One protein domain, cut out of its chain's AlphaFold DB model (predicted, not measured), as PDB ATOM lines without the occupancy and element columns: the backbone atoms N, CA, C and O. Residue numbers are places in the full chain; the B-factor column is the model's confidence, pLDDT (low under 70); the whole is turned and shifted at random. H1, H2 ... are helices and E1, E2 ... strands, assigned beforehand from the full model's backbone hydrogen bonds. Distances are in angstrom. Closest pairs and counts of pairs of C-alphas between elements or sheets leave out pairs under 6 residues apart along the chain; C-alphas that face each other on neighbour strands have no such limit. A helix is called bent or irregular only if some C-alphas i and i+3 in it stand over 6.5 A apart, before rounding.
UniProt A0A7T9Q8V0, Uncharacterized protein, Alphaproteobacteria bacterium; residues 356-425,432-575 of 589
ATOM      1  N   ASP A 356     -37.939  59.996 -18.438       90.94
ATOM      2  CA  ASP A 356     -36.863  59.761 -17.474       90.94
ATOM      3  C   ASP A 356     -35.824  58.759 -17.991       90.94
ATOM      4  O   ASP A 356     -34.623  58.972 -17.824       90.94
ATOM      5  N   TYR A 357     -36.266  57.690 -18.666       93.38
ATOM      6  CA  TYR A 357     -35.356  56.739 -19.297       93.38
ATOM      7  C   TYR A 357     -34.621  57.362 -20.481       93.38
ATOM      8  O   TYR A 357     -33.407  57.221 -20.566       93.38
ATOM      9  N   LYS A 358     -35.319  58.095 -21.360       90.69
ATOM     10  CA  LYS A 358     -34.692  58.806 -22.487       90.69
ATOM     11  C   LYS A 358     -33.607  59.768 -21.999       90.69
ATOM     12  O   LYS A 358     -32.517  59.789 -22.560       90.69
ATOM     13  N   LYS A 359     -33.891  60.531 -20.938       91.56
ATOM     14  CA  LYS A 359     -32.924  61.444 -20.321       91.56
ATOM     15  C   LYS A 359     -31.713  60.690 -19.771       91.56
ATOM     16  O   LYS A 359     -30.584  61.033 -20.108       91.56
ATOM     17  N   PHE A 360     -31.946  59.641 -18.981       94.50
ATOM     18  CA  PHE A 360     -30.875  58.792 -18.452       94.50
ATOM     19  C   PHE A 360     -30.014  58.197 -19.574       94.50
ATOM     20  O   PHE A 360     -28.787  58.252 -19.508       94.50
ATOM     21  N   LEU A 361     -30.654  57.652 -20.611       93.75
ATOM     22  CA  LEU A 361     -29.982  57.047 -21.752       93.75
ATOM     23  C   LEU A 361     -29.125  58.078 -22.480       93.75
ATOM     24  O   LEU A 361     -27.968  57.794 -22.743       93.75
ATOM     25  N   MET A 362     -29.643  59.280 -22.742       90.62
ATOM     26  CA  MET A 362     -28.896  60.346 -23.414       90.62
ATOM     27  C   MET A 362     -27.650  60.770 -22.624       90.62
ATOM     28  O   MET A 362     -26.568  60.874 -23.201       90.62
ATOM     29  N   GLU A 363     -27.781  60.968 -21.309       93.81
ATOM     30  CA  GLU A 363     -26.660  61.337 -20.434       93.81
ATOM     31  C   GLU A 363     -25.571  60.249 -20.434       93.81
ATOM     32  O   GLU A 363     -24.395  60.532 -20.680       93.81
ATOM     33  N   ARG A 364     -25.961  58.985 -20.224       96.19
ATOM     34  CA  ARG A 364     -25.023  57.851 -20.155       96.19
ATOM     35  C   ARG A 364     -24.449  57.459 -21.505       96.19
ATOM     36  O   ARG A 364     -23.260  57.168 -21.606       96.19
ATOM     37  N   GLN A 365     -25.260  57.484 -22.555       95.00
ATOM     38  CA  GLN A 365     -24.794  57.254 -23.914       95.00
ATOM     39  C   GLN A 365     -23.810  58.350 -24.314       95.00
ATOM     40  O   GLN A 365     -22.764  58.027 -24.860       95.00
ATOM     41  N   GLY A 366     -24.062  59.622 -23.992       93.88
ATOM     42  CA  GLY A 366     -23.112  60.689 -24.302       93.88
ATOM     43  C   GLY A 366     -21.759  60.525 -23.610       93.88
ATOM     44  O   GLY A 366     -20.719  60.653 -24.261       93.88
ATOM     45  N   GLU A 367     -21.763  60.150 -22.329       96.56
ATOM     46  CA  GLU A 367     -20.547  59.791 -21.588       96.56
ATOM     47  C   GLU A 367     -19.796  58.625 -22.258       96.56
ATOM     48  O   GLU A 367     -18.591  58.715 -22.507       96.56
ATOM     49  N   LEU A 368     -20.513  57.556 -22.616       97.69
ATOM     50  CA  LEU A 368     -19.953  56.381 -23.285       97.69
ATOM     51  C   LEU A 368     -19.340  56.727 -24.642       97.69
ATOM     52  O   LEU A 368     -18.208  56.335 -24.920       97.69
ATOM     53  N   LEU A 369     -20.063  57.481 -25.465       96.62
ATOM     54  CA  LEU A 369     -19.623  57.915 -26.786       96.62
ATOM     55  C   LEU A 369     -18.311  58.699 -26.703       96.62
ATOM     56  O   LEU A 369     -17.363  58.403 -27.434       96.62
ATOM     57  N   LEU A 370     -18.223  59.655 -25.774       95.56
ATOM     58  CA  LEU A 370     -17.002  60.425 -25.536       95.56
ATOM     59  C   LEU A 370     -15.860  59.541 -25.032       95.56
ATOM     60  O   LEU A 370     -14.726  59.688 -25.497       95.56
ATOM     61  N   ARG A 371     -16.132  58.613 -24.110       97.56
ATOM     62  CA  ARG A 371     -15.106  57.713 -23.574       97.56
ATOM     63  C   ARG A 371     -14.563  56.782 -24.651       97.56
ATOM     64  O   ARG A 371     -13.353  56.691 -24.803       97.56
ATOM     65  N   MET A 372     -15.429  56.168 -25.454       97.56
ATOM     66  CA  MET A 372     -15.032  55.275 -26.546       97.56
ATOM     67  C   MET A 372     -14.299  56.013 -27.676       97.56
ATOM     68  O   MET A 372     -13.343  55.483 -28.244       97.56
ATOM     69  N   ALA A 373     -14.696  57.251 -27.990       96.00
ATOM     70  CA  ALA A 373     -14.017  58.072 -28.996       96.00
ATOM     71  C   ALA A 373     -12.590  58.473 -28.587       96.00
ATOM     72  O   ALA A 373     -11.752  58.707 -29.455       96.00
ATOM     73  N   ASN A 374     -12.311  58.524 -27.284       96.06
ATOM     74  CA  ASN A 374     -10.989  58.826 -26.735       96.06
ATOM     75  C   ASN A 374     -10.251  57.580 -26.216       96.06
ATOM     76  O   ASN A 374      -9.130  57.694 -25.722       96.06
ATOM     77  N   ASP A 375     -10.856  56.394 -26.316       98.19
ATOM     78  CA  ASP A 375     -10.270  55.160 -25.804       98.19
ATOM     79  C   ASP A 375      -9.159  54.654 -26.746       98.19
ATOM     80  O   ASP A 375      -9.437  54.327 -27.906       98.19
ATOM     81  N   PRO A 376      -7.898  54.554 -26.287       98.00
ATOM     82  CA  PRO A 376      -6.776  54.210 -27.158       98.00
ATOM     83  C   PRO A 376      -6.861  52.784 -27.720       98.00
ATOM     84  O   PRO A 376      -6.347  52.538 -28.812       98.00
ATOM     85  N   VAL A 377      -7.513  51.848 -27.017       98.19
ATOM     86  CA  VAL A 377      -7.704  50.471 -27.498       98.19
ATOM     87  C   VAL A 377      -8.678  50.473 -28.670       98.19
ATOM     88  O   VAL A 377      -8.389  49.874 -29.707       98.19
ATOM     89  N   LEU A 378      -9.798  51.187 -28.543       97.94
ATOM     90  CA  LEU A 378     -10.801  51.284 -29.605       97.94
ATOM     91  C   LEU A 378     -10.313  52.118 -30.794       97.94
ATOM     92  O   LEU A 378     -10.552  51.727 -31.936       97.94
ATOM     93  N   GLN A 379      -9.588  53.217 -30.561       97.38
ATOM     94  CA  GLN A 379      -9.030  54.027 -31.651       97.38
ATOM     95  C   GLN A 379      -7.981  53.256 -32.457       97.38
ATOM     96  O   GLN A 379      -7.985  53.323 -33.686       97.38
ATOM     97  N   LYS A 380      -7.127  52.470 -31.791       97.75
ATOM     98  CA  LYS A 380      -6.176  51.589 -32.476       97.75
ATOM     99  C   LYS A 380      -6.894  50.493 -33.262       97.75
ATOM    100  O   LYS A 380      -6.568  50.251 -34.422       97.75
ATOM    101  N   ALA A 381      -7.890  49.849 -32.653       97.81
ATOM    102  CA  ALA A 381      -8.665  48.809 -33.318       97.81
ATOM    103  C   ALA A 381      -9.402  49.338 -34.554       97.81
ATOM    104  O   ALA A 381      -9.398  48.669 -35.578       97.81
ATOM    105  N   LYS A 382      -9.949  50.558 -34.502       96.75
ATOM    106  CA  LYS A 382     -10.591  51.224 -35.645       96.75
ATOM    107  C   LYS A 382      -9.679  51.307 -36.876       96.75
ATOM    108  O   LYS A 382     -10.171  51.169 -37.990       96.75
ATOM    109  N   THR A 383      -8.376  51.537 -36.701       97.12
ATOM    110  CA  THR A 383      -7.423  51.672 -37.821       97.12
ATOM    111  C   THR A 383      -6.725  50.371 -38.204       97.12
ATOM    112  O   THR A 383      -6.256  50.241 -39.329       97.12
ATOM    113  N   GLU A 384      -6.618  49.422 -37.275       98.06
ATOM    114  CA  GLU A 384      -5.837  48.191 -37.448       98.06
ATOM    115  C   GLU A 384      -6.702  46.921 -37.501       98.06
ATOM    116  O   GLU A 384      -6.156  45.818 -37.488       98.06
ATOM    117  N   TRP A 385      -8.032  47.048 -37.563       97.81
ATOM    118  CA  TRP A 385      -8.976  45.929 -37.441       97.81
ATOM    119  C   TRP A 385      -8.666  44.744 -38.359       97.81
ATOM    120  O   TRP A 385      -8.673  43.599 -37.914       97.81
ATOM    121  N   ASP A 386      -8.321  45.018 -39.617       97.44
ATOM    122  CA  ASP A 386      -8.040  43.990 -40.629       97.44
ATOM    123  C   ASP A 386      -6.746  43.215 -40.345       97.44
ATOM    124  O   ASP A 386      -6.527  42.124 -40.867       97.44
ATOM    125  N   THR A 387      -5.882  43.760 -39.485       98.00
ATOM    126  CA  THR A 387      -4.653  43.096 -39.028       98.00
ATOM    127  C   THR A 387      -4.870  42.269 -37.761       98.00
ATOM    128  O   THR A 387      -4.006  41.472 -37.385       98.00
ATOM    129  N   TYR A 388      -6.007  42.454 -37.080       98.12
ATOM    130  CA  TYR A 388      -6.304  41.756 -35.837       98.12
ATOM    131  C   TYR A 388      -6.754  40.332 -36.137       98.12
ATOM    132  O   TYR A 388      -7.608  40.082 -36.985       98.12
ATOM    133  N   ARG A 389      -6.228  39.388 -35.363       97.25
ATOM    134  CA  ARG A 389      -6.782  38.034 -35.274       97.25
ATOM    135  C   ARG A 389      -8.088  38.063 -34.481       97.25
ATOM    136  O   ARG A 389      -8.264  38.932 -33.625       97.25
ATOM    137  N   ASP A 390      -8.949  37.067 -34.662       96.56
ATOM    138  CA  ASP A 390     -10.277  37.046 -34.029       96.56
ATOM    139  C   ASP A 390     -10.224  37.207 -32.507       96.56
ATOM    140  O   ASP A 390     -10.932  38.035 -31.954       96.56
ATOM    141  N   TYR A 391      -9.304  36.542 -31.799       96.94
ATOM    142  CA  TYR A 391      -9.181  36.728 -30.344       96.94
ATOM    143  C   TYR A 391      -8.772  38.158 -29.927       96.94
ATOM    144  O   TYR A 391      -9.027  38.573 -28.796       96.94
ATOM    145  N   GLN A 392      -8.099  38.922 -30.794       98.00
ATOM    146  CA  GLN A 392      -7.824  40.343 -30.555       98.00
ATOM    147  C   GLN A 392      -9.096  41.158 -30.787       98.00
ATOM    148  O   GLN A 392      -9.439  41.960 -29.924       98.00
ATOM    149  N   LYS A 393      -9.829  40.877 -31.873       98.19
ATOM    150  CA  LYS A 393     -11.139  41.477 -32.166       98.19
ATOM    151  C   LYS A 393     -12.120  41.273 -31.008       98.19
ATOM    152  O   LYS A 393     -12.635  42.247 -30.472       98.19
ATOM    153  N   ILE A 394     -12.290  40.038 -30.532       97.88
ATOM    154  CA  ILE A 394     -13.166  39.708 -29.396       97.88
ATOM    155  C   ILE A 394     -12.746  40.438 -28.116       97.88
ATOM    156  O   ILE A 394     -13.598  40.987 -27.426       97.88
ATOM    157  N   ARG A 395     -11.445  40.508 -27.798       97.81
ATOM    158  CA  ARG A 395     -10.974  41.250 -26.612       97.81
ATOM    159  C   ARG A 395     -11.249  42.748 -26.713       97.81
ATOM    160  O   ARG A 395     -11.643  43.352 -25.721       97.81
ATOM    161  N   THR A 396     -11.083  43.340 -27.893       98.44
ATOM    162  CA  THR A 396     -11.454  44.738 -28.144       98.44
ATOM    163  C   THR A 396     -12.957  44.958 -27.974       98.44
ATOM    164  O   THR A 396     -13.361  45.934 -27.347       98.44
ATOM    165  N   LEU A 397     -13.796  44.056 -28.485       98.38
ATOM    166  CA  LEU A 397     -15.249  44.155 -28.324       98.38
ATOM    167  C   LEU A 397     -15.671  43.987 -26.859       98.38
ATOM    168  O   LEU A 397     -16.485  44.760 -26.364       98.38
ATOM    169  N   GLN A 398     -15.061  43.049 -26.130       98.25
ATOM    170  CA  GLN A 398     -15.304  42.883 -24.696       98.25
ATOM    171  C   GLN A 398     -14.893  44.136 -23.911       98.25
ATOM    172  O   GLN A 398     -15.567  44.505 -22.952       98.25
ATOM    173  N   HIS A 399     -13.826  44.827 -24.327       98.38
ATOM    174  CA  HIS A 399     -13.442  46.118 -23.748       98.38
ATOM    175  C   HIS A 399     -14.538  47.178 -23.936       98.38
ATOM    176  O   HIS A 399     -14.903  47.843 -22.970       98.38
ATOM    177  N   ALA A 400     -15.135  47.283 -25.129       98.38
ATOM    178  CA  ALA A 400     -16.282  48.170 -25.365       98.38
ATOM    179  C   ALA A 400     -17.496  47.814 -24.483       98.38
ATOM    180  O   ALA A 400     -18.100  48.699 -23.875       98.38
ATOM    181  N   VAL A 401     -17.803  46.520 -24.348       98.00
ATOM    182  CA  VAL A 401     -18.867  46.021 -23.461       98.00
ATOM    183  C   VAL A 401     -18.600  46.389 -21.995       98.00
ATOM    184  O   VAL A 401     -19.518  46.791 -21.280       98.00
ATOM    185  N   ASN A 402     -17.346  46.315 -21.546       97.88
ATOM    186  CA  ASN A 402     -16.964  46.699 -20.186       97.88
ATOM    187  C   ASN A 402     -17.138  48.206 -19.945       97.88
ATOM    188  O   ASN A 402     -17.654  48.587 -18.897       97.88
ATOM    189  N   LEU A 403     -16.764  49.053 -20.913       98.44
ATOM    190  CA  LEU A 403     -16.976  50.505 -20.830       98.44
ATOM    191  C   LEU A 403     -18.463  50.854 -20.700       98.44
ATOM    192  O   LEU A 403     -18.827  51.703 -19.888       98.44
ATOM    193  N   HIS A 404     -19.322  50.188 -21.479       98.12
ATOM    194  CA  HIS A 404     -20.774  50.337 -21.362       98.12
ATOM    195  C   HIS A 404     -21.261  49.977 -19.967       98.12
ATOM    196  O   HIS A 404     -21.871  50.806 -19.296       98.12
ATOM    197  N   ALA A 405     -20.950  48.762 -19.521       97.31
ATOM    198  CA  ALA A 405     -21.399  48.246 -18.239       97.31
ATOM    199  C   ALA A 405     -20.980  49.141 -17.066       97.31
ATOM    200  O   ALA A 405     -21.795  49.428 -16.189       97.31
ATOM    201  N   GLU A 406     -19.742  49.639 -17.088       97.62
ATOM    202  CA  GLU A 406     -19.227  50.574 -16.088       97.62
ATOM    203  C   GLU A 406     -20.060  51.865 -16.024       97.62
ATOM    204  O   GLU A 406     -20.507  52.257 -14.946       97.62
ATOM    205  N   ILE A 407     -20.320  52.498 -17.171       98.12
ATOM    206  CA  ILE A 407     -21.051  53.775 -17.255       98.12
ATOM    207  C   ILE A 407     -22.532  53.605 -16.902       98.12
ATOM    208  O   ILE A 407     -23.126  54.450 -16.226       98.12
ATOM    209  N   PHE A 408     -23.136  52.505 -17.343       96.44
ATOM    210  CA  PHE A 408     -24.548  52.208 -17.108       96.44
ATOM    211  C   PHE A 408     -24.808  51.608 -15.721       96.44
ATOM    212  O   PHE A 408     -25.966  51.468 -15.323       96.44
ATOM    213  N   GLY A 409     -23.754  51.280 -14.967       95.12
ATOM    214  CA  GLY A 409     -23.863  50.696 -13.634       95.12
ATOM    215  C   GLY A 409     -24.459  49.287 -13.640       95.12
ATOM    216  O   GLY A 409     -25.107  48.894 -12.670       95.12
ATOM    217  N   CYS A 410     -24.263  48.530 -14.719       93.06
ATOM    218  CA  CYS A 410     -24.693  47.140 -14.837       93.06
ATOM    219  C   CYS A 410     -23.478  46.206 -14.972       93.06
ATOM    220  O   CYS A 410     -22.335  46.643 -15.054       93.06
ATOM    221  N   SER A 411     -23.694  44.891 -14.941       92.44
ATOM    222  CA  SER A 411     -22.606  43.941 -15.204       92.44
ATOM    223  C   SER A 411     -22.383  43.787 -16.715       92.44
ATOM    224  O   SER A 411     -23.383  43.687 -17.438       92.44
ATOM    225  N   PRO A 412     -21.135  43.643 -17.185       95.19
ATOM    226  CA  PRO A 412     -20.869  43.359 -18.590       95.19
ATOM    227  C   PRO A 412     -21.427  41.993 -18.984       95.19
ATOM    228  O   PRO A 412     -21.355  41.038 -18.207       95.19
ATOM    229  N   ALA A 413     -21.978  41.892 -20.192       93.81
ATOM    230  CA  ALA A 413     -22.205  40.598 -20.812       93.81
ATOM    231  C   ALA A 413     -20.859  39.973 -21.203       93.81
ATOM    232  O   ALA A 413     -19.931  40.658 -21.645       93.81
ATOM    233  N   TYR A 414     -20.754  38.659 -21.041       94.62
ATOM    234  CA  TYR A 414     -19.609  37.909 -21.541       94.62
ATOM    235  C   TYR A 414     -19.834  37.538 -23.007       94.62
ATOM    236  O   TYR A 414     -20.858  36.924 -23.328       94.62
ATOM    237  N   ILE A 415     -18.882  37.881 -23.880       95.94
ATOM    238  CA  ILE A 415     -18.916  37.480 -25.290       95.94
ATOM    239  C   ILE A 415     -18.503  36.010 -25.406       95.94
ATOM    240  O   ILE A 415     -17.333  35.651 -25.268       95.94
ATOM    241  N   GLN A 416     -19.478  35.158 -25.703       94.75
ATOM    242  CA  GLN A 416     -19.281  33.777 -26.112       94.75
ATOM    243  C   GLN A 416     -19.239  33.720 -27.643       94.75
ATOM    244  O   GLN A 416     -20.168  34.142 -28.319       94.75
ATOM    245  N   THR A 417     -18.175  33.179 -28.223       94.62
ATOM    246  CA  THR A 417     -18.118  32.999 -29.677       94.62
ATOM    247  C   THR A 417     -18.865  31.736 -30.080       94.62
ATOM    248  O   THR A 417     -18.668  30.678 -29.476       94.62
ATOM    249  N   VAL A 418     -19.677  31.830 -31.125       92.00
ATOM    250  CA  VAL A 418     -20.287  30.681 -31.800       92.00
ATOM    251  C   VAL A 418     -19.827  30.676 -33.249       92.00
ATOM    252  O   VAL A 418     -19.664  31.734 -33.841       92.00
ATOM    253  N   ASP A 419     -19.578  29.501 -33.810       91.62
ATOM    254  CA  ASP A 419     -19.178  29.345 -35.210       91.62
ATOM    255  C   ASP A 419     -20.248  28.509 -35.903       91.62
ATOM    256  O   ASP A 419     -20.187  27.278 -35.944       91.62
ATOM    257  N   ILE A 420     -21.319  29.189 -36.307       85.88
ATOM    258  CA  ILE A 420     -22.488  28.559 -36.914       85.88
ATOM    259  C   ILE A 420     -22.673  29.211 -38.281       85.88
ATOM    260  O   ILE A 420     -22.918  30.418 -38.330       85.88
ATOM    261  N   PRO A 421     -22.581  28.454 -39.389       81.38
ATOM    262  CA  PRO A 421     -22.872  29.000 -40.702       81.38
ATOM    263  C   PRO A 421     -24.273  29.618 -40.691       81.38
ATOM    264  O   PRO A 421     -25.204  28.973 -40.187       81.38
ATOM    265  N   PRO A 422     -24.465  30.833 -41.224       71.62
ATOM    266  CA  PRO A 422     -25.796  31.368 -41.425       71.62
ATOM    267  C   PRO A 422     -26.517  30.446 -42.410       71.62
ATOM    268  O   PRO A 422     -26.217  30.406 -43.601       71.62
ATOM    269  N   VAL A 423     -27.443  29.634 -41.908       66.56
ATOM    270  CA  VAL A 423     -28.238  28.755 -42.764       66.56
ATOM    271  C   VAL A 423     -29.303  29.621 -43.440       66.56
ATOM    272  O   VAL A 423     -30.023  30.337 -42.757       66.56
ATOM    273  N   PRO A 424     -29.467  29.604 -44.767       60.72
ATOM    274  CA  PRO A 424     -30.632  30.220 -45.382       60.72
ATOM    275  C   PRO A 424     -31.863  29.508 -44.832       60.72
ATOM    276  O   PRO A 424     -32.056  28.316 -45.066       60.72
ATOM    277  N   ASN A 425     -32.643  30.214 -44.031       56.59
ATOM    278  CA  ASN A 425     -33.826  29.675 -43.397       56.59
ATOM    279  C   ASN A 425     -34.850  29.357 -44.500       56.59
ATOM    280  O   ASN A 425     -35.387  30.302 -45.083       56.59
ATOM    281  N   ILE A 432     -31.795  32.345 -36.420       56.59
ATOM    282  CA  ILE A 432     -30.365  32.182 -36.662       56.59
ATOM    283  C   ILE A 432     -29.671  33.335 -35.966       56.59
ATOM    284  O   ILE A 432     -30.072  34.488 -36.109       56.59
ATOM    285  N   VAL A 433     -28.634  33.017 -35.194       58.50
ATOM    286  CA  VAL A 433     -27.696  34.016 -34.684       58.50
ATOM    287  C   VAL A 433     -26.920  34.530 -35.895       58.50
ATOM    288  O   VAL A 433     -25.834  34.042 -36.195       58.50
ATOM    289  N   THR A 434     -27.521  35.440 -36.662       73.31
ATOM    290  CA  THR A 434     -26.907  35.965 -37.888       73.31
ATOM    291  C   THR A 434     -25.634  36.721 -37.538       73.31
ATOM    292  O   THR A 434     -24.614  36.517 -38.180       73.31
ATOM    293  N   TYR A 435     -25.664  37.515 -36.466       82.81
ATOM    294  CA  TYR A 435     -24.508  38.282 -35.998       82.81
ATOM    295  C   TYR A 435     -24.251  38.067 -34.510       82.81
ATOM    296  O   TYR A 435     -23.139  37.722 -34.117       82.81
ATOM    297  N   GLY A 436     -25.283  38.201 -33.683       86.88
ATOM    298  CA  GLY A 436     -25.218  37.944 -32.254       86.88
ATOM    299  C   GLY A 436     -26.599  37.668 -31.676       86.88
ATOM    300  O   GLY A 436     -27.597  37.744 -32.392       86.88
ATOM    301  N   ASN A 437     -26.628  37.227 -30.420       89.12
ATOM    302  CA  ASN A 437     -27.831  37.264 -29.600       89.12
ATOM    303  C   ASN A 437     -27.482  37.325 -28.111       89.12
ATOM    304  O   ASN A 437     -26.515  36.716 -27.640       89.12
ATOM    305  N   TYR A 438     -28.310  38.015 -27.343       87.81
ATOM    306  CA  TYR A 438     -28.248  38.019 -25.893       87.81
ATOM    307  C   TYR A 438     -29.161  36.936 -25.303       87.81
ATOM    308  O   TYR A 438     -30.369  36.893 -25.541       87.81
ATOM    309  N   LEU A 439     -28.590  36.048 -24.485       83.62
ATOM    310  CA  LEU A 439     -29.344  35.004 -23.790       83.62
ATOM    311  C   LEU A 439     -30.004  35.576 -22.528       83.62
ATOM    312  O   LEU A 439     -29.462  35.503 -21.419       83.62
ATOM    313  N   TRP A 440     -31.195  36.147 -22.716       78.25
ATOM    314  CA  TRP A 440     -31.977  36.804 -21.669       78.25
ATOM    315  C   TRP A 440     -32.254  35.895 -20.457       78.25
ATOM    316  O   TRP A 440     -32.437  34.685 -20.593       78.25
ATOM    317  N   ARG A 441     -32.299  36.479 -19.246       69.44
ATOM    318  CA  ARG A 441     -32.604  35.802 -17.960       69.44
ATOM    319  C   ARG A 441     -31.700  34.631 -17.553       69.44
ATOM    320  O   ARG A 441     -31.937  34.050 -16.497       69.44
ATOM    321  N   GLN A 442     -30.625  34.324 -18.275       75.75
ATOM    322  CA  GLN A 442     -29.678  33.315 -17.802       75.75
ATOM    323  C   GLN A 442     -28.844  33.851 -16.618       75.75
ATOM    324  O   GLN A 442     -28.459  35.026 -16.638       75.75
ATOM    325  N   PRO A 443     -28.533  33.023 -15.596       64.62
ATOM    326  CA  PRO A 443     -27.722  33.428 -14.437       64.62
ATOM    327  C   PRO A 443     -26.366  34.027 -14.829       64.62
ATOM    328  O   PRO A 443     -25.879  34.946 -14.185       64.62
ATOM    329  N   ASN A 444     -25.819  33.561 -15.955       69.31
ATOM    330  CA  ASN A 444     -24.525  33.972 -16.492       69.31
ATOM    331  C   ASN A 444     -24.632  34.834 -17.754       69.31
ATOM    332  O   ASN A 444     -23.670  34.852 -18.513       69.31
ATOM    333  N   ALA A 445     -25.792  35.467 -17.990       73.12
ATOM    334  CA  ALA A 445     -26.078  36.465 -19.029       73.12
ATOM    335  C   ALA A 445     -24.980  36.590 -20.105       73.12
ATOM    336  O   ALA A 445     -24.063  37.411 -19.998       73.12
ATOM    337  N   ARG A 446     -25.055  35.714 -21.110       88.06
ATOM    338  CA  ARG A 446     -24.056  35.610 -22.177       88.06
ATOM    339  C   ARG A 446     -24.576  36.267 -23.441       88.06
ATOM    340  O   ARG A 446     -25.768  36.201 -23.736       88.06
ATOM    341  N   MET A 447     -23.656  36.854 -24.185       93.44
ATOM    342  CA  MET A 447     -23.875  37.320 -25.542       93.44
ATOM    343  C   MET A 447     -23.184  36.337 -26.471       93.44
ATOM    344  O   MET A 447     -21.964  36.200 -26.392       93.44
ATOM    345  N   ASN A 448     -23.926  35.648 -27.335       92.88
ATOM    346  CA  ASN A 448     -23.278  34.911 -28.407       92.88
ATOM    347  C   ASN A 448     -22.927  35.881 -29.532       92.88
ATOM    348  O   ASN A 448     -23.754  36.705 -29.913       92.88
ATOM    349  N   LEU A 449     -21.723  35.758 -30.077       94.75
ATOM    350  CA  LEU A 449     -21.287  36.454 -31.282       94.75
ATOM    351  C   LEU A 449     -20.908  35.409 -32.328       94.75
ATOM    352  O   LEU A 449     -20.070  34.543 -32.054       94.75
ATOM    353  N   ASN A 450     -21.532  35.469 -33.502       93.31
ATOM    354  CA  ASN A 450     -21.291  34.513 -34.571       93.31
ATOM    355  C   ASN A 450     -20.012  34.860 -35.333       93.31
ATOM    356  O   ASN A 450     -20.001  35.754 -36.170       93.31
ATOM    357  N   VAL A 451     -18.927  34.153 -35.033       94.56
ATOM    358  CA  VAL A 451     -17.606  34.368 -35.638       94.56
ATOM    359  C   VAL A 451     -17.407  33.592 -36.937       94.56
ATOM    360  O   VAL A 451     -16.310  33.618 -37.491       94.56
ATOM    361  N   ASN A 452     -18.439  32.899 -37.424       92.75
ATOM    362  CA  ASN A 452     -18.386  32.243 -38.719       92.75
ATOM    363  C   ASN A 452     -18.063  33.266 -39.822       92.75
ATOM    364  O   ASN A 452     -18.627  34.360 -39.845       92.75
ATOM    365  N   ALA A 453     -17.170  32.913 -40.747       89.88
ATOM    366  CA  ALA A 453     -16.750  33.824 -41.811       89.88
ATOM    367  C   ALA A 453     -17.933  34.281 -42.683       89.88
ATOM    368  O   ALA A 453     -18.031  35.463 -42.996       89.88
ATOM    369  N   ASP A 454     -18.883  33.389 -42.981       87.94
ATOM    370  CA  ASP A 454     -20.054  33.709 -43.805       87.94
ATOM    371  C   ASP A 454     -21.043  34.639 -43.081       87.94
ATOM    372  O   ASP A 454     -21.872  35.288 -43.720       87.94
ATOM    373  N   ALA A 455     -20.967  34.725 -41.746       86.44
ATOM    374  CA  ALA A 455     -21.724  35.698 -40.965       86.44
ATOM    375  C   ALA A 455     -21.132  37.111 -41.070       86.44
ATOM    376  O   ALA A 455     -21.830  38.078 -40.793       86.44
ATOM    377  N   GLY A 456     -19.855  37.269 -41.432       88.56
ATOM    378  CA  GLY A 456     -19.232  38.567 -41.711       88.56
ATOM    379  C   GLY A 456     -19.093  39.535 -40.523       88.56
ATOM    380  O   GLY A 456     -18.499  40.600 -40.672       88.56
ATOM    381  N   VAL A 457     -19.581  39.203 -39.317       92.38
ATOM    382  CA  VAL A 457     -19.662  40.169 -38.199       92.38
ATOM    383  C   VAL A 457     -18.301  40.748 -37.804       92.38
ATOM    384  O   VAL A 457     -18.211  41.905 -37.403       92.38
ATOM    385  N   LEU A 458     -17.232  39.951 -37.921       95.31
ATOM    386  CA  LEU A 458     -15.865  40.347 -37.579       95.31
ATOM    387  C   LEU A 458     -15.099  40.968 -38.754       95.31
ATOM    388  O   LEU A 458     -13.958  41.398 -38.555       95.31
ATOM    389  N   GLU A 459     -15.674  41.040 -39.955       93.44
ATOM    390  CA  GLU A 459     -15.016  41.637 -41.126       93.44
ATOM    391  C   GLU A 459     -14.876  43.152 -40.978       93.44
ATOM    392  O   GLU A 459     -13.861  43.725 -41.365       93.44
ATOM    393  N   HIS A 460     -15.847  43.803 -40.334       94.94
ATOM    394  CA  HIS A 460     -15.877  45.255 -40.201       94.94
ATOM    395  C   HIS A 460     -15.973  45.696 -38.741       94.94
ATOM    396  O   HIS A 460     -16.907  45.337 -38.027       94.94
ATOM    397  N   PHE A 461     -15.039  46.553 -38.309       96.56
ATOM    398  CA  PHE A 461     -14.985  47.079 -36.938       96.56
ATOM    399  C   PHE A 461     -16.322  47.676 -36.478       96.56
ATOM    400  O   PHE A 461     -16.798  47.362 -35.391       96.56
ATOM    401  N   TYR A 462     -16.945  48.515 -37.310       95.94
ATOM    402  CA  TYR A 462     -18.189  49.200 -36.955       95.94
ATOM    403  C   TYR A 462     -19.383  48.255 -36.845       95.94
ATOM    404  O   TYR A 462     -20.214  48.443 -35.965       95.94
ATOM    405  N   GLN A 463     -19.450  47.223 -37.689       94.06
ATOM    406  CA  GLN A 463     -20.496  46.204 -37.625       94.06
ATOM    407  C   GLN A 463     -20.339  45.330 -36.379       94.06
ATOM    408  O   GLN A 463     -21.311  45.106 -35.657       94.06
ATOM    409  N   ALA A 464     -19.108  44.903 -36.087       96.38
ATOM    410  CA  ALA A 464     -18.789  44.164 -34.873       96.38
ATOM    411  C   ALA A 464     -19.152  44.977 -33.621       96.38
ATOM    412  O   ALA A 464     -19.804  44.464 -32.711       96.38
ATOM    413  N   LEU A 465     -18.774  46.261 -33.601       97.69
ATOM    414  CA  LEU A 465     -19.073  47.173 -32.503       97.69
ATOM    415  C   LEU A 465     -20.579  47.398 -32.349       97.69
ATOM    416  O   LEU A 465     -21.090  47.279 -31.244       97.69
ATOM    417  N   ASN A 466     -21.291  47.681 -33.442       95.69
ATOM    418  CA  ASN A 466     -22.746  47.823 -33.440       95.69
ATOM    419  C   ASN A 466     -23.413  46.600 -32.802       95.69
ATOM    420  O   ASN A 466     -24.165  46.738 -31.841       95.69
ATOM    421  N   THR A 467     -23.047  45.407 -33.280       95.31
ATOM    422  CA  THR A 467     -23.609  44.135 -32.813       95.31
ATOM    423  C   THR A 467     -23.426  43.975 -31.307       95.31
ATOM    424  O   THR A 467     -24.404  43.810 -30.585       95.31
ATOM    425  N   VAL A 468     -22.200  44.094 -30.786       97.38
ATOM    426  CA  VAL A 468     -21.982  43.877 -29.343       97.38
ATOM    427  C   VAL A 468     -22.622  44.959 -28.476       97.38
ATOM    428  O   VAL A 468     -23.034  44.676 -27.355       97.38
ATOM    429  N   MET A 469     -22.741  46.191 -28.973       97.88
ATOM    430  CA  MET A 469     -23.380  47.275 -28.226       97.88
ATOM    431  C   MET A 469     -24.907  47.156 -28.226       97.88
ATOM    432  O   MET A 469     -25.523  47.469 -27.210       97.88
ATOM    433  N   HIS A 470     -25.505  46.660 -29.312       95.62
ATOM    434  CA  HIS A 470     -26.919  46.282 -29.371       95.62
ATOM    435  C   HIS A 470     -27.229  45.189 -28.336       95.62
ATOM    436  O   HIS A 470     -28.078  45.366 -27.464       95.62
ATOM    437  N   GLU A 471     -26.463  44.100 -28.337       95.31
ATOM    438  CA  GLU A 471     -26.684  42.998 -27.394       95.31
ATOM    439  C   GLU A 471     -26.388  43.394 -25.938       95.31
ATOM    440  O   GLU A 471     -27.061  42.965 -24.996       95.31
ATOM    441  N   GLN A 472     -25.395  44.259 -25.713       96.75
ATOM    442  CA  GLN A 472     -25.114  44.800 -24.385       96.75
ATOM    443  C   GLN A 472     -26.214  45.770 -23.913       96.75
ATOM    444  O   GLN A 472     -26.465  45.880 -22.709       96.75
ATOM    445  N   GLN A 473     -26.930  46.431 -24.825       96.44
ATOM    446  CA  GLN A 473     -28.116  47.201 -24.459       96.44
ATOM    447  C   GLN A 473     -29.241  46.279 -23.970       96.44
ATOM    448  O   GLN A 473     -29.829  46.560 -22.922       96.44
ATOM    449  N   HIS A 474     -29.455  45.122 -24.604       94.56
ATOM    450  CA  HIS A 474     -30.355  44.098 -24.057       94.56
ATOM    451  C   HIS A 474     -29.927  43.633 -22.662       94.56
ATOM    452  O   HIS A 474     -30.765  43.510 -21.764       94.56
ATOM    453  N   ARG A 475     -28.620  43.467 -22.413       93.88
ATOM    454  CA  ARG A 475     -28.113  43.165 -21.063       93.88
ATOM    455  C   ARG A 475     -28.526  44.219 -20.034       93.88
ATOM    456  O   ARG A 475     -28.878  43.855 -18.908       93.88
ATOM    457  N   PHE A 476     -28.482  45.501 -20.392       95.44
ATOM    458  CA  PHE A 476     -28.908  46.592 -19.513       95.44
ATOM    459  C   PHE A 476     -30.427  46.633 -19.307       95.44
ATOM    460  O   PHE A 476     -30.885  46.806 -18.175       95.44
ATOM    461  N   GLN A 477     -31.214  46.402 -20.356       94.62
ATOM    462  CA  GLN A 477     -32.668  46.267 -20.239       94.62
ATOM    463  C   GLN A 477     -33.042  45.104 -19.292       94.62
ATOM    464  O   GLN A 477     -33.899  45.275 -18.423       94.62
ATOM    465  N   ASP A 478     -32.350  43.959 -19.381       91.81
ATOM    466  CA  ASP A 478     -32.520  42.806 -18.477       91.81
ATOM    467  C   ASP A 478     -32.082  43.124 -17.050       91.81
ATOM    468  O   ASP A 478     -32.735  42.727 -16.085       91.81
ATOM    469  N   TYR A 479     -30.991  43.875 -16.892       92.81
ATOM    470  CA  TYR A 479     -30.577  44.376 -15.586       92.81
ATOM    471  C   TYR A 479     -31.695  45.205 -14.939       92.81
ATOM    472  O   TYR A 479     -32.100  44.892 -13.822       92.81
ATOM    473  N   LEU A 480     -32.269  46.182 -15.649       93.31
ATOM    474  CA  LEU A 480     -33.384  46.986 -15.137       93.31
ATOM    475  C   LEU A 480     -34.618  46.132 -14.812       93.31
ATOM    476  O   LEU A 480     -35.215  46.304 -13.746       93.31
ATOM    477  N   ALA A 481     -34.976  45.189 -15.686       90.12
ATOM    478  CA  ALA A 481     -36.069  44.249 -15.448       90.12
ATOM    479  C   ALA A 481     -35.865  43.437 -14.153       90.12
ATOM    480  O   ALA A 481     -36.776  43.319 -13.332       90.12
ATOM    481  N   LYS A 482     -34.653  42.932 -13.913       88.19
ATOM    482  CA  LYS A 482     -34.310  42.198 -12.684       88.19
ATOM    483  C   LYS A 482     -34.276  43.093 -11.447       88.19
ATOM    484  O   LYS A 482     -34.662  42.647 -10.367       88.19
ATOM    485  N   GLU A 483     -33.848  44.350 -11.571       88.50
ATOM    486  CA  GLU A 483     -33.879  45.303 -10.453       88.50
ATOM    487  C   GLU A 483     -35.313  45.535  -9.956       88.50
ATOM    488  O   GLU A 483     -35.536  45.613  -8.745       88.50
ATOM    489  N   VAL A 484     -36.304  45.586 -10.856       86.44
ATOM    490  CA  VAL A 484     -37.711  45.720 -10.448       86.44
ATOM    491  C   VAL A 484     -38.310  44.418  -9.915       86.44
ATOM    492  O   VAL A 484     -39.050  44.463  -8.934       86.44
ATOM    493  N   GLU A 485     -37.969  43.267 -10.497       81.19
ATOM    494  CA  GLU A 485     -38.512  41.970 -10.068       81.19
ATOM    495  C   GLU A 485     -37.926  41.481  -8.741       81.19
ATOM    496  O   GLU A 485     -38.662  40.991  -7.885       81.19
ATOM    497  N   TRP A 486     -36.607  41.586  -8.566       79.31
ATOM    498  CA  TRP A 486     -35.895  40.903  -7.479       79.31
ATOM    499  C   TRP A 486     -35.272  41.855  -6.465       79.31
ATOM    500  O   TRP A 486     -35.158  41.500  -5.294       79.31
ATOM    501  N   LYS A 487     -34.878  43.065  -6.882       70.50
ATOM    502  CA  LYS A 487     -34.162  44.009  -6.003       70.50
ATOM    503  C   LYS A 487     -35.024  45.148  -5.475       70.50
ATOM    504  O   LYS A 487     -34.546  45.983  -4.709       70.50
ATOM    505  N   GLY A 488     -36.308  45.153  -5.827       74.88
ATOM    506  CA  GLY A 488     -37.278  46.095  -5.291       74.88
ATOM    507  C   GLY A 488     -37.008  47.532  -5.721       74.88
ATOM    508  O   GLY A 488     -37.200  48.440  -4.906       74.88
ATOM    509  N   LEU A 489     -36.574  47.748  -6.974       85.56
ATOM    510  CA  LEU A 489     -36.600  49.074  -7.591       85.56
ATOM    511  C   LEU A 489     -37.973  49.691  -7.304       85.56
ATOM    512  O   LEU A 489     -39.000  49.091  -7.619       85.56
ATOM    513  N   LYS A 490     -38.003  50.835  -6.618       87.19
ATOM    514  CA  LYS A 490     -39.250  51.384  -6.075       87.19
ATOM    515  C   LYS A 490     -39.934  52.330  -7.064       87.19
ATOM    516  O   LYS A 490     -39.234  52.898  -7.903       87.19
ATOM    517  N   PRO A 491     -41.255  52.563  -6.941       86.81
ATOM    518  CA  PRO A 491     -41.999  53.476  -7.810       86.81
ATOM    519  C   PRO A 491     -41.437  54.893  -7.928       86.81
ATOM    520  O   PRO A 491     -41.685  55.560  -8.927       86.81
ATOM    521  N   GLU A 492     -40.686  55.359  -6.932       87.06
ATOM    522  CA  GLU A 492     -40.074  56.688  -6.935       87.06
ATOM    523  C   GLU A 492     -38.786  56.751  -7.772       87.06
ATOM    524  O   GLU A 492     -38.280  57.840  -8.036       87.06
ATOM    525  N   HIS A 493     -38.227  55.605  -8.179       92.81
ATOM    526  CA  HIS A 493     -37.034  55.575  -9.013       92.81
ATOM    527  C   HIS A 493     -37.383  56.009 -10.449       92.81
ATOM    528  O   HIS A 493     -38.306  55.440 -11.037       92.81
ATOM    529  N   PRO A 494     -36.622  56.930 -11.072       91.88
ATOM    530  CA  PRO A 494     -36.942  57.465 -12.405       91.88
ATOM    531  C   PRO A 494     -37.043  56.376 -13.487       91.88
ATOM    532  O   PRO A 494     -37.857  56.447 -14.404       91.88
ATOM    533  N   LEU A 495     -36.256  55.306 -13.350       93.25
ATOM    534  CA  LEU A 495     -36.266  54.180 -14.292       93.25
ATOM    535  C   LEU A 495     -37.331  53.113 -13.996       93.25
ATOM    536  O   LEU A 495     -37.446  52.165 -14.765       93.25
ATOM    537  N   TYR A 496     -38.115  53.234 -12.918       89.88
ATOM    538  CA  TYR A 496     -39.036  52.178 -12.475       89.88
ATOM    539  C   TYR A 496     -40.065  51.795 -13.539       89.88
ATOM    540  O   TYR A 496     -40.238  50.618 -13.850       89.88
ATOM    541  N   ASN A 497     -40.729  52.785 -14.138       84.94
ATOM    542  CA  ASN A 497     -41.770  52.519 -15.129       84.94
ATOM    543  C   ASN A 497     -41.200  51.854 -16.391       84.94
ATOM    544  O   ASN A 497     -41.822  50.940 -16.927       84.94
ATOM    545  N   GLN A 498     -40.001  52.260 -16.828       90.56
ATOM    546  CA  GLN A 498     -39.337  51.616 -17.962       90.56
ATOM    547  C   GLN A 498     -38.847  50.205 -17.605       90.56
ATOM    548  O   GLN A 498     -39.015  49.281 -18.392       90.56
ATOM    549  N   ALA A 499     -38.309  50.007 -16.400       91.44
ATOM    550  CA  ALA A 499     -37.878  48.702 -15.906       91.44
ATOM    551  C   ALA A 499     -39.031  47.684 -15.874       91.44
ATOM    552  O   ALA A 499     -38.861  46.546 -16.306       91.44
ATOM    553  N   ARG A 500     -40.228  48.095 -15.430       84.50
ATOM    554  CA  ARG A 500     -41.440  47.255 -15.488       84.50
ATOM    555  C   ARG A 500     -41.835  46.897 -16.906       84.50
ATOM    556  O   ARG A 500     -42.243  45.770 -17.166       84.50
ATOM    557  N   PHE A 501     -41.726  47.866 -17.807       84.12
ATOM    558  CA  PHE A 501     -42.016  47.652 -19.210       84.12
ATOM    559  C   PHE A 501     -41.056  46.623 -19.823       84.12
ATOM    560  O   PHE A 501     -41.508  45.674 -20.458       84.12
ATOM    561  N   PHE A 502     -39.752  46.745 -19.560       88.50
ATOM    562  CA  PHE A 502     -38.752  45.769 -20.001       88.50
ATOM    563  C   PHE A 502     -38.964  44.384 -19.377       88.50
ATOM    564  O   PHE A 502     -38.884  43.379 -20.082       88.50
ATOM    565  N   SER A 503     -39.302  44.327 -18.085       84.31
ATOM    566  CA  SER A 503     -39.680  43.084 -17.399       84.31
ATOM    567  C   SER A 503     -40.822  42.385 -18.129       84.31
ATOM    568  O   SER A 503     -40.659  41.235 -18.529       84.31
ATOM    569  N   ALA A 504     -41.922  43.084 -18.413       78.12
ATOM    570  CA  ALA A 504     -43.030  42.486 -19.147       78.12
ATOM    571  C   ALA A 504     -42.644  42.087 -20.573       78.12
ATOM    572  O   ALA A 504     -42.926  40.961 -20.964       78.12
ATOM    573  N   GLY A 505     -41.971  42.973 -21.318       76.62
ATOM    574  CA  GLY A 505     -41.569  42.738 -22.707       76.62
ATOM    575  C   GLY A 505     -40.691  41.500 -22.884       76.62
ATOM    576  O   GLY A 505     -40.825  40.787 -23.877       76.62
ATOM    577  N   SER A 506     -39.870  41.176 -21.883       75.75
ATOM    578  CA  SER A 506     -39.024  39.979 -21.905       75.75
ATOM    579  C   SER A 506     -39.785  38.647 -21.921       75.75
ATOM    580  O   SER A 506     -39.214  37.628 -22.297       75.75
ATOM    581  N   TYR A 507     -41.060  38.635 -21.526       67.50
ATOM    582  CA  TYR A 507     -41.886  37.422 -21.467       67.50
ATOM    583  C   TYR A 507     -42.698  37.157 -22.733       67.50
ATOM    584  O   TYR A 507     -43.235  36.067 -22.915       67.50
ATOM    585  N   VAL A 508     -42.811  38.171 -23.582       64.50
ATOM    586  CA  VAL A 508     -43.705  38.235 -24.752       64.50
ATOM    587  C   VAL A 508     -42.905  38.291 -26.044       64.50
ATOM    588  O   VAL A 508     -43.438  38.604 -27.104       64.50
ATOM    589  N   TYR A 509     -41.603  38.024 -25.925       62.78
ATOM    590  CA  TYR A 509     -40.632  38.203 -26.979       62.78
ATOM    591  C   TYR A 509     -41.109  37.499 -28.249       62.78
ATOM    592  O   TYR A 509     -41.326  36.285 -28.263       62.78
ATOM    593  N   VAL A 510     -41.331  38.302 -29.291       59.62
ATOM    594  CA  VAL A 510     -41.731  37.826 -30.612       59.62
ATOM    595  C   VAL A 510     -40.611  36.911 -31.079       59.62
ATOM    596  O   VAL A 510     -39.478  37.353 -31.270       59.62
ATOM    597  N   THR A 511     -40.894  35.616 -31.201       56.53
ATOM    598  CA  THR A 511     -39.919  34.702 -31.793       56.53
ATOM    599  C   THR A 511     -39.691  35.146 -33.238       56.53
ATOM    600  O   THR A 511     -40.608  35.654 -33.879       56.53
ATOM    601  N   HIS A 512     -38.483  34.961 -33.775       52.34
ATOM    602  CA  HIS A 512     -38.199  35.260 -35.190       52.34
ATOM    603  C   HIS A 512     -39.233  34.609 -36.142       52.34
ATOM    604  O   HIS A 512     -39.570  35.178 -37.174       52.34
ATOM    605  N   GLU A 513     -39.813  33.476 -35.726       54.28
ATOM    606  CA  GLU A 513     -40.903  32.739 -36.384       54.28
ATOM    607  C   GLU A 513     -42.222  33.522 -36.539       54.28
ATOM    608  O   GLU A 513     -43.077  33.140 -37.334       54.28
ATOM    609  N   GLN A 514     -42.443  34.580 -35.756       56.84
ATOM    610  CA  GLN A 514     -43.740  35.255 -35.636       56.84
ATOM    611  C   GLN A 514     -43.861  36.565 -36.425       56.84
ATOM    612  O   GLN A 514     -44.899  37.210 -36.278       56.84
ATOM    613  N   ASN A 515     -42.873  36.889 -37.286       59.91
ATOM    614  CA  ASN A 515     -42.770  38.017 -38.240       59.91
ATOM    615  C   ASN A 515     -41.578  38.937 -37.904       59.91
ATOM    616  O   ASN A 515     -41.583  39.637 -36.889       59.91
ATOM    617  N   GLN A 516     -40.579  38.973 -38.788       65.56
ATOM    618  CA  GLN A 516     -39.381  39.813 -38.661       65.56
ATOM    619  C   GLN A 516     -39.718  41.308 -38.511       65.56
ATOM    620  O   GLN A 516     -39.049  42.011 -37.750       65.56
ATOM    621  N   ASP A 517     -40.799  41.775 -39.144       68.12
ATOM    622  CA  ASP A 517     -41.260  43.159 -39.003       68.12
ATOM    623  C   ASP A 517     -41.725  43.447 -37.567       68.12
ATOM    624  O   ASP A 517     -41.443  44.510 -37.020       68.12
ATOM    625  N   HIS A 518     -42.398  42.497 -36.908       67.88
ATOM    626  CA  HIS A 518     -42.799  42.650 -35.503       67.88
ATOM    627  C   HIS A 518     -41.594  42.609 -34.562       67.88
ATOM    628  O   HIS A 518     -41.578  43.314 -33.553       67.88
ATOM    629  N   TYR A 519     -40.571  41.820 -34.898       71.81
ATOM    630  CA  TYR A 519     -39.331  41.768 -34.129       71.81
ATOM    631  C   TYR A 519     -38.631  43.133 -34.114       71.81
ATOM    632  O   TYR A 519     -38.403  43.689 -33.045       71.81
ATOM    633  N   GLN A 520     -38.367  43.726 -35.282       73.62
ATOM    634  CA  GLN A 520     -37.657  45.012 -35.369       73.62
ATOM    635  C   GLN A 520     -38.456  46.187 -34.786       73.62
ATOM    636  O   GLN A 520     -37.873  47.144 -34.276       73.62
ATOM    637  N   ASN A 521     -39.788  46.102 -34.821       74.69
ATOM    638  CA  ASN A 521     -40.674  47.112 -34.246       74.69
ATOM    639  C   ASN A 521     -40.925  46.928 -32.740       74.69
ATOM    640  O   ASN A 521     -41.539  47.796 -32.109       74.69
ATOM    641  N   ASN A 522     -40.432  45.844 -32.132       77.50
ATOM    642  CA  ASN A 522     -40.461  45.689 -30.684       77.50
ATOM    643  C   ASN A 522     -39.625  46.814 -30.044       77.50
ATOM    644  O   ASN A 522     -38.469  46.992 -30.417       77.50
ATOM    645  N   PRO A 523     -40.136  47.573 -29.061       80.62
ATOM    646  CA  PRO A 523     -39.376  48.674 -28.477       80.62
ATOM    647  C   PRO A 523     -38.080  48.256 -27.790       80.62
ATOM    648  O   PRO A 523     -37.183  49.089 -27.710       80.62
ATOM    649  N   LEU A 524     -37.984  47.019 -27.283       86.62
ATOM    650  CA  LEU A 524     -36.734  46.478 -26.743       86.62
ATOM    651  C   LEU A 524     -35.668  46.412 -27.840       86.62
ATOM    652  O   LEU A 524     -34.566  46.923 -27.659       86.62
ATOM    653  N   GLU A 525     -36.032  45.840 -28.987       86.94
ATOM    654  CA  GLU A 525     -35.173  45.738 -30.168       86.94
ATOM    655  C   GLU A 525     -34.874  47.110 -30.752       86.94
ATOM    656  O   GLU A 525     -33.719  47.441 -30.987       86.94
ATOM    657  N   ARG A 526     -35.894  47.955 -30.933       87.31
ATOM    658  CA  ARG A 526     -35.732  49.310 -31.464       87.31
ATOM    659  C   ARG A 526     -34.781  50.142 -30.606       87.31
ATOM    660  O   ARG A 526     -33.931  50.832 -31.160       87.31
ATOM    661  N   ASP A 527     -34.905  50.075 -29.279       90.56
ATOM    662  CA  ASP A 527     -33.977  50.727 -28.347       90.56
ATOM    663  C   ASP A 527     -32.551  50.177 -28.499       90.56
ATOM    664  O   ASP A 527     -31.616  50.954 -28.694       90.56
ATOM    665  N   SER A 528     -32.377  48.853 -28.507       92.75
ATOM    666  CA  SER A 528     -31.064  48.214 -28.671       92.75
ATOM    667  C   SER A 528     -30.413  48.499 -30.025       92.75
ATOM    668  O   SER A 528     -29.221  48.800 -30.086       92.75
ATOM    669  N   PHE A 529     -31.170  48.463 -31.123       90.44
ATOM    670  CA  PHE A 529     -30.687  48.823 -32.457       90.44
ATOM    671  C   PHE A 529     -30.318  50.299 -32.537       90.44
ATOM    672  O   PHE A 529     -29.230  50.621 -33.014       90.44
ATOM    673  N   ALA A 530     -31.178  51.200 -32.053       90.25
ATOM    674  CA  ALA A 530     -30.871  52.628 -32.014       90.25
ATOM    675  C   ALA A 530     -29.591  52.892 -31.206       90.25
ATOM    676  O   ALA A 530     -28.738  53.677 -31.627       90.25
ATOM    677  N   PHE A 531     -29.420  52.187 -30.087       94.44
ATOM    678  CA  PHE A 531     -28.234  52.283 -29.252       94.44
ATOM    679  C   PHE A 531     -26.965  51.803 -29.971       94.44
ATOM    680  O   PHE A 531     -26.002  52.568 -30.083       94.44
ATOM    681  N   GLY A 532     -26.965  50.573 -30.496       95.06
ATOM    682  CA  GLY A 532     -25.827  49.993 -31.214       95.06
ATOM    683  C   GLY A 532     -25.426  50.814 -32.443       95.06
ATOM    684  O   GLY A 532     -24.251  51.171 -32.597       95.06
ATOM    685  N   ASN A 533     -26.410  51.211 -33.259       91.81
ATOM    686  CA  ASN A 533     -26.202  52.048 -34.442       91.81
ATOM    687  C   ASN A 533     -25.614  53.411 -34.063       91.81
ATOM    688  O   ASN A 533     -24.649  53.857 -34.685       91.81
ATOM    689  N   GLY A 534     -26.158  54.057 -33.025       92.06
ATOM    690  CA  GLY A 534     -25.675  55.349 -32.540       92.06
ATOM    691  C   GLY A 534     -24.220  55.292 -32.072       92.06
ATOM    692  O   GLY A 534     -23.429  56.177 -32.404       92.06
ATOM    693  N   VAL A 535     -23.832  54.219 -31.369       95.31
ATOM    694  CA  VAL A 535     -22.438  54.003 -30.950       95.31
ATOM    695  C   VAL A 535     -21.518  53.818 -32.153       95.31
ATOM    696  O   VAL A 535     -20.527  54.540 -32.278       95.31
ATOM    697  N   ALA A 536     -21.843  52.901 -33.064       94.69
ATOM    698  CA  ALA A 536     -21.009  52.646 -34.238       94.69
ATOM    699  C   ALA A 536     -20.848  53.897 -35.119       94.69
ATOM    700  O   ALA A 536     -19.733  54.220 -35.540       94.69
ATOM    701  N   PHE A 537     -21.934  54.642 -35.332       92.62
ATOM    702  CA  PHE A 537     -21.933  55.879 -36.106       92.62
ATOM    703  C   PHE A 537     -21.053  56.957 -35.494       92.62
ATOM    704  O   PHE A 537     -20.185  57.506 -36.171       92.62
ATOM    705  N   PHE A 538     -21.236  57.242 -34.206       93.44
ATOM    706  CA  PHE A 538     -20.475  58.287 -33.537       93.44
ATOM    707  C   PHE A 538     -18.967  58.010 -33.577       93.44
ATOM    708  O   PHE A 538     -18.166  58.917 -33.803       93.44
ATOM    709  N   ILE A 539     -18.565  56.745 -33.421       94.31
ATOM    710  CA  ILE A 539     -17.159  56.328 -33.516       94.31
ATOM    711  C   ILE A 539     -16.635  56.396 -34.961       94.31
ATOM    712  O   ILE A 539     -15.429  56.579 -35.183       94.31
ATOM    713  N   ALA A 540     -17.511  56.294 -35.961       92.62
ATOM    714  CA  ALA A 540     -17.157  56.496 -37.364       92.62
ATOM    715  C   ALA A 540     -16.874  57.966 -37.707       92.62
ATOM    716  O   ALA A 540     -16.070  58.218 -38.606       92.62
ATOM    717  N   LEU A 541     -17.443  58.925 -36.966       90.56
ATOM    718  CA  LEU A 541     -17.221  60.355 -37.198       90.56
ATOM    719  C   LEU A 541     -15.728  60.715 -37.137       90.56
ATOM    720  O   LEU A 541     -14.980  60.270 -36.253       90.56
ATOM    721  N   ALA A 542     -15.300  61.508 -38.119       83.00
ATOM    722  CA  ALA A 542     -13.895  61.783 -38.401       83.00
ATOM    723  C   ALA A 542     -13.295  62.827 -37.453       83.00
ATOM    724  O   ALA A 542     -12.106  62.759 -37.148       83.00
ATOM    725  N   ASP A 543     -14.109  63.778 -36.991       88.75
ATOM    726  CA  ASP A 543     -13.651  64.909 -36.191       88.75
ATOM    727  C   ASP A 543     -14.661  65.350 -35.118       88.75
ATOM    728  O   ASP A 543     -15.829  64.946 -35.090       88.75
ATOM    729  N   ASP A 544     -14.191  66.215 -34.218       87.31
ATOM    730  CA  ASP A 544     -14.982  66.729 -33.101       87.31
ATOM    731  C   ASP A 544     -16.122  67.647 -33.547       87.31
ATOM    732  O   ASP A 544     -17.119  67.778 -32.838       87.31
ATOM    733  N   ARG A 545     -16.033  68.276 -34.726       89.56
ATOM    734  CA  ARG A 545     -17.126  69.105 -35.244       89.56
ATOM    735  C   ARG A 545     -18.334  68.230 -35.562       89.56
ATOM    736  O   ARG A 545     -19.439  68.579 -35.152       89.56
ATOM    737  N   GLN A 546     -18.126  67.107 -36.245       88.88
ATOM    738  CA  GLN A 546     -19.189  66.148 -36.545       88.88
ATOM    739  C   GLN A 546     -19.782  65.549 -35.265       88.88
ATOM    740  O   GLN A 546     -21.001  65.458 -35.136       88.88
ATOM    741  N   ARG A 547     -18.937  65.199 -34.286       90.19
ATOM    742  CA  ARG A 547     -19.384  64.675 -32.982       90.19
ATOM    743  C   ARG A 547     -20.220  65.689 -32.203       90.19
ATOM    744  O   ARG A 547     -21.273  65.347 -31.677       90.19
ATOM    745  N   ASN A 548     -19.792  66.949 -32.180       87.69
ATOM    746  CA  ASN A 548     -20.546  68.029 -31.548       87.69
ATOM    747  C   ASN A 548     -21.885  68.285 -32.256       87.69
ATOM    748  O   ASN A 548     -22.882  68.572 -31.600       87.69
ATOM    749  N   GLU A 549     -21.931  68.177 -33.586       89.44
ATOM    750  CA  GLU A 549     -23.191  68.260 -34.332       89.44
ATOM    751  C   GLU A 549     -24.128  67.093 -33.994       89.44
ATOM    752  O   GLU A 549     -25.322  67.314 -33.800       89.44
ATOM    753  N   TYR A 550     -23.592  65.877 -33.865       88.88
ATOM    754  CA  TYR A 550     -24.361  64.712 -33.432       88.88
ATOM    755  C   TYR A 550     -24.983  64.922 -32.045       88.88
ATOM    756  O   TYR A 550     -26.185  64.716 -31.890       88.88
ATOM    757  N   PHE A 551     -24.216  65.414 -31.065       88.88
ATOM    758  CA  PHE A 551     -24.752  65.713 -29.732       88.88
ATOM    759  C   PHE A 551     -25.877  66.742 -29.764       88.88
ATOM    760  O   PHE A 551     -26.932  66.496 -29.188       88.88
ATOM    761  N   ARG A 552     -25.712  67.835 -30.519       86.62
ATOM    762  CA  ARG A 552     -26.779  68.838 -30.676       86.62
ATOM    763  C   ARG A 552     -28.048  68.250 -31.282       86.62
ATOM    764  O   ARG A 552     -29.143  68.642 -30.895       86.62
ATOM    765  N   LYS A 553     -27.923  67.327 -32.242       85.12
ATOM    766  CA  LYS A 553     -29.088  66.650 -32.829       85.12
ATOM    767  C   LYS A 553     -29.758  65.712 -31.825       85.12
ATOM    768  O   LYS A 553     -30.981  65.717 -31.756       85.12
ATOM    769  N   MET A 554     -28.990  64.963 -31.028       82.06
ATOM    770  CA  MET A 554     -29.558  64.140 -29.952       82.06
ATOM    771  C   MET A 554     -30.300  64.988 -28.909       82.06
ATOM    772  O   MET A 554     -31.420  64.645 -28.534       82.06
ATOM    773  N   GLU A 555     -29.719  66.116 -28.489       80.88
ATOM    774  CA  GLU A 555     -30.355  67.062 -27.561       80.88
ATOM    775  C   GLU A 555     -31.652  67.644 -28.149       80.88
ATOM    776  O   GLU A 555     -32.687  67.646 -27.484       80.88
ATOM    777  N   ALA A 556     -31.644  68.049 -29.424       79.56
ATOM    778  CA  ALA A 556     -32.824  68.602 -30.092       79.56
ATOM    779  C   ALA A 556     -33.988  67.597 -30.200       79.56
ATOM    780  O   ALA A 556     -35.147  67.977 -30.025       79.56
ATOM    781  N   ILE A 557     -33.695  66.313 -30.447       72.31
ATOM    782  CA  ILE A 557     -34.707  65.238 -30.447       72.31
ATOM    783  C   ILE A 557     -35.355  65.103 -29.065       72.31
ATOM    784  O   ILE A 557     -36.551  64.827 -28.955       72.31
ATOM    785  N   HIS A 558     -34.584  65.320 -28.000       65.31
ATOM    786  CA  HIS A 558     -35.095  65.250 -26.637       65.31
ATOM    787  C   HIS A 558     -35.990  66.444 -26.276       65.31
ATOM    788  O   HIS A 558     -37.027  66.258 -25.634       65.31
ATOM    789  N   GLU A 559     -35.621  67.656 -26.696       70.19
ATOM    790  CA  GLU A 559     -36.373  68.884 -26.396       70.19
ATOM    791  C   GLU A 559     -37.684  69.005 -27.193       70.19
ATOM    792  O   GLU A 559     -38.646  69.624 -26.722       70.19
ATOM    793  N   HIS A 560     -37.767  68.374 -28.369       65.31
ATOM    794  CA  HIS A 560     -38.928  68.458 -29.261       65.31
ATOM    795  C   HIS A 560     -39.484  67.084 -29.683       65.31
ATOM    796  O   HIS A 560     -39.526  66.777 -30.876       65.31
ATOM    797  N   PRO A 561     -40.026  66.284 -28.741       54.44
ATOM    798  CA  PRO A 561     -40.502  64.917 -28.988       54.44
ATOM    799  C   PRO A 561     -41.827  64.836 -29.774       54.44
ATOM    800  O   PRO A 561     -42.542  63.844 -29.687       54.44
ATOM    801  N   ARG A 562     -42.247  65.904 -30.464       41.59
ATOM    802  CA  ARG A 562     -43.439  65.893 -31.325       41.59
ATOM    803  C   ARG A 562     -43.122  66.539 -32.666       41.59
ATOM    804  O   ARG A 562     -43.101  67.761 -32.767       41.59
ATOM    805  N   GLY A 563     -42.973  65.707 -33.695       42.25
ATOM    806  CA  GLY A 563     -43.138  66.120 -35.092       42.25
ATOM    807  C   GLY A 563     -41.898  66.664 -35.796       42.25
ATOM    808  O   GLY A 563     -42.042  67.222 -36.881       42.25
ATOM    809  N   THR A 564     -40.701  66.490 -35.230       42.31
ATOM    810  CA  THR A 564     -39.455  66.777 -35.955       42.31
ATOM    811  C   THR A 564     -38.722  65.469 -36.185       42.31
ATOM    812  O   THR A 564     -38.024  64.971 -35.308       42.31
ATOM    813  N   GLU A 565     -38.907  64.907 -37.374       45.31
ATOM    814  CA  GLU A 565     -38.149  63.762 -37.862       45.31
ATOM    815  C   GLU A 565     -36.705  64.223 -38.111       45.31
ATOM    816  O   GLU A 565     -36.326  64.684 -39.189       45.31
ATOM    817  N   ILE A 566     -35.901  64.238 -37.048       48.16
ATOM    818  CA  ILE A 566     -34.471  64.498 -37.157       48.16
ATOM    819  C   ILE A 566     -33.835  63.161 -37.500       48.16
ATOM    820  O   ILE A 566     -33.493  62.368 -36.625       48.16
ATOM    821  N   ASP A 567     -33.694  62.923 -38.799       58.66
ATOM    822  CA  ASP A 567     -32.958  61.785 -39.325       58.66
ATOM    823  C   ASP A 567     -31.472  61.889 -38.918       58.66
ATOM    824  O   ASP A 567     -30.651  62.543 -39.575       58.66
ATOM    825  N   LEU A 568     -31.124  61.257 -37.791       52.97
ATOM    826  CA  LEU A 568     -29.740  61.080 -37.333       52.97
ATOM    827  C   LEU A 568     -28.928  60.204 -38.294       52.97
ATOM    828  O   LEU A 568     -27.698  60.228 -38.248       52.97
ATOM    829  N   THR A 569     -29.610  59.453 -39.160       51.31
ATOM    830  CA  THR A 569     -29.029  58.557 -40.155       51.31
ATOM    831  C   THR A 569     -28.847  59.231 -41.515       51.31
ATOM    832  O   THR A 569     -28.342  58.616 -42.449       51.31
ATOM    833  N   ARG A 570     -29.140  60.528 -41.660       54.22
ATOM    834  CA  ARG A 570     -28.879  61.235 -42.918       54.22
ATOM    835  C   ARG A 570     -27.368  61.296 -43.181       54.22
ATOM    836  O   ARG A 570     -26.656  62.089 -42.563       54.22
ATOM    837  N   GLY A 571     -26.875  60.465 -44.104       52.31
ATOM    838  CA  GLY A 571     -25.450  60.226 -44.367       52.31
ATOM    839  C   GLY A 571     -24.938  58.838 -43.949       52.31
ATOM    840  O   GLY A 571     -23.802  58.504 -44.288       52.31
ATOM    841  N   PHE A 572     -25.744  58.031 -43.255       54.34
ATOM    842  CA  PHE A 572     -25.457  56.625 -42.939       54.34
ATOM    843  C   PHE A 572     -25.389  55.789 -44.210       54.34
ATOM    844  O   PHE A 572     -24.470  55.002 -44.365       54.34
ATOM    845  N   ASP A 573     -26.289  56.054 -45.156       56.97
ATOM    846  CA  ASP A 573     -26.344  55.499 -46.513       56.97
ATOM    847  C   ASP A 573     -25.031  55.651 -47.303       56.97
ATOM    848  O   ASP A 573     -24.793  54.937 -48.277       56.97
ATOM    849  N   LYS A 574     -24.155  56.567 -46.874       58.44
ATOM    850  CA  LYS A 574     -22.836  56.805 -47.473       58.44
ATOM    851  C   LYS A 574     -21.694  56.085 -46.761       58.44
ATOM    852  O   LYS A 574     -20.560  56.154 -47.239       58.44
ATOM    853  N   LEU A 575     -21.945  55.438 -45.624       53.97
ATOM    854  CA  LEU A 575     -20.932  54.649 -44.933       53.97
ATOM    855  C   LEU A 575     -20.783  53.297 -45.651       53.97
ATOM    856  O   LEU A 575     -21.788  52.634 -45.894       53.97
TER     857      LEU A 575
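What this domain is: This is residues 356 to 425 and 432 to 575 of the 589 residues of an uncharacterized protein of Alphaproteobacteria bacterium (UniProt A0A7T9Q8V0). Helices are piled in tiers over one face of a small three-strand sheet: H3 and H4 cover the sheet, H7 packs across H4, H1 packs on H3 and H7, and H8 lies alongside H1 on the side far from the sheet. H2 sits at one end of the pile; H5 and the short H6 sit at the other. The printed part has 214 residues, with eight named helices and three named strands in the order H1 H2 H3 E1 E2 E3 H4 H5 H6 H7 H8; the mixed sheet runs E1 E3 E2, and the class is mostly helix. The whole is compact, with a radius of gyration of the C-alphas of 17.2 A, and rounded, spanning 50 by 40 by 32 A.

Where its parts are: H1, residues 356 to 373, begins at C-alpha 356 (-36.863, 59.761, -17.474) and is 25.6 A long. H2 is residues 376 to 387 and H3 residues 390 to 408, 26.8 A. E1 is residues 414 to 418, E2 436 to 438 and E3 446 to 450. H4, residues 461 to 485, is the longest at 36.1 A and begins at C-alpha 461 (-14.985, 47.079, -36.938). H5 is residues 496 to 505, H6 516 to 521, and H7 523 to 540, 25.2 A. H8, residues 544 to 559, is 22.5 A long and ends at C-alpha 559 (-36.373, 68.884, -26.396).

How they stand to each other: H1, H3, H4, H7 and H8 form a bundle, a group of helices packed together. H1 touches H8 at a shallow tilt of 5 degrees, opposite ways, closest at C-alphas 366 and 551, 7.6 A. H1 touches H7 at C-alphas 373 and 539, 5.8 A, and H3 at C-alphas 364 and 407, 6.4 A. H2, irregular with C-alphas 383 and 386 8.2 A apart, forms a helical hairpin with H3. E1 and E3 are parallel, with N 416 and O 447 at 2.8 A; the hairpin E2 and E3 is antiparallel, with N 448 and O 437 at 2.8 A. H4 is on the sheet at a height of 7.4 A, over E3 and E2. H4 touches H3 at C-alphas 465 and 397, 6.4 A, H5 at C-alphas 481 and 503, 4.3 A, and H7 at C-alphas 470 and 532, 4.3 A. H6 is close to H7 but not clearly touching, at C-alphas 520 and 526, 6.1 A. Every O i to N i+4 pair is within hydrogen-bond range in each helix but H2, with 5 of 8.

The domain as a whole: The farthest C-alphas, of Thr 387 and Pro 491, are 49.8 A apart. Residues 426 to 431 are not printed, and C-alphas 425 and 432 are 8.0 A apart across the cut. Of the links printed whole, none is long. Confidence is under 70 for 37 residues, among them 507 to 518 and 560 to 575.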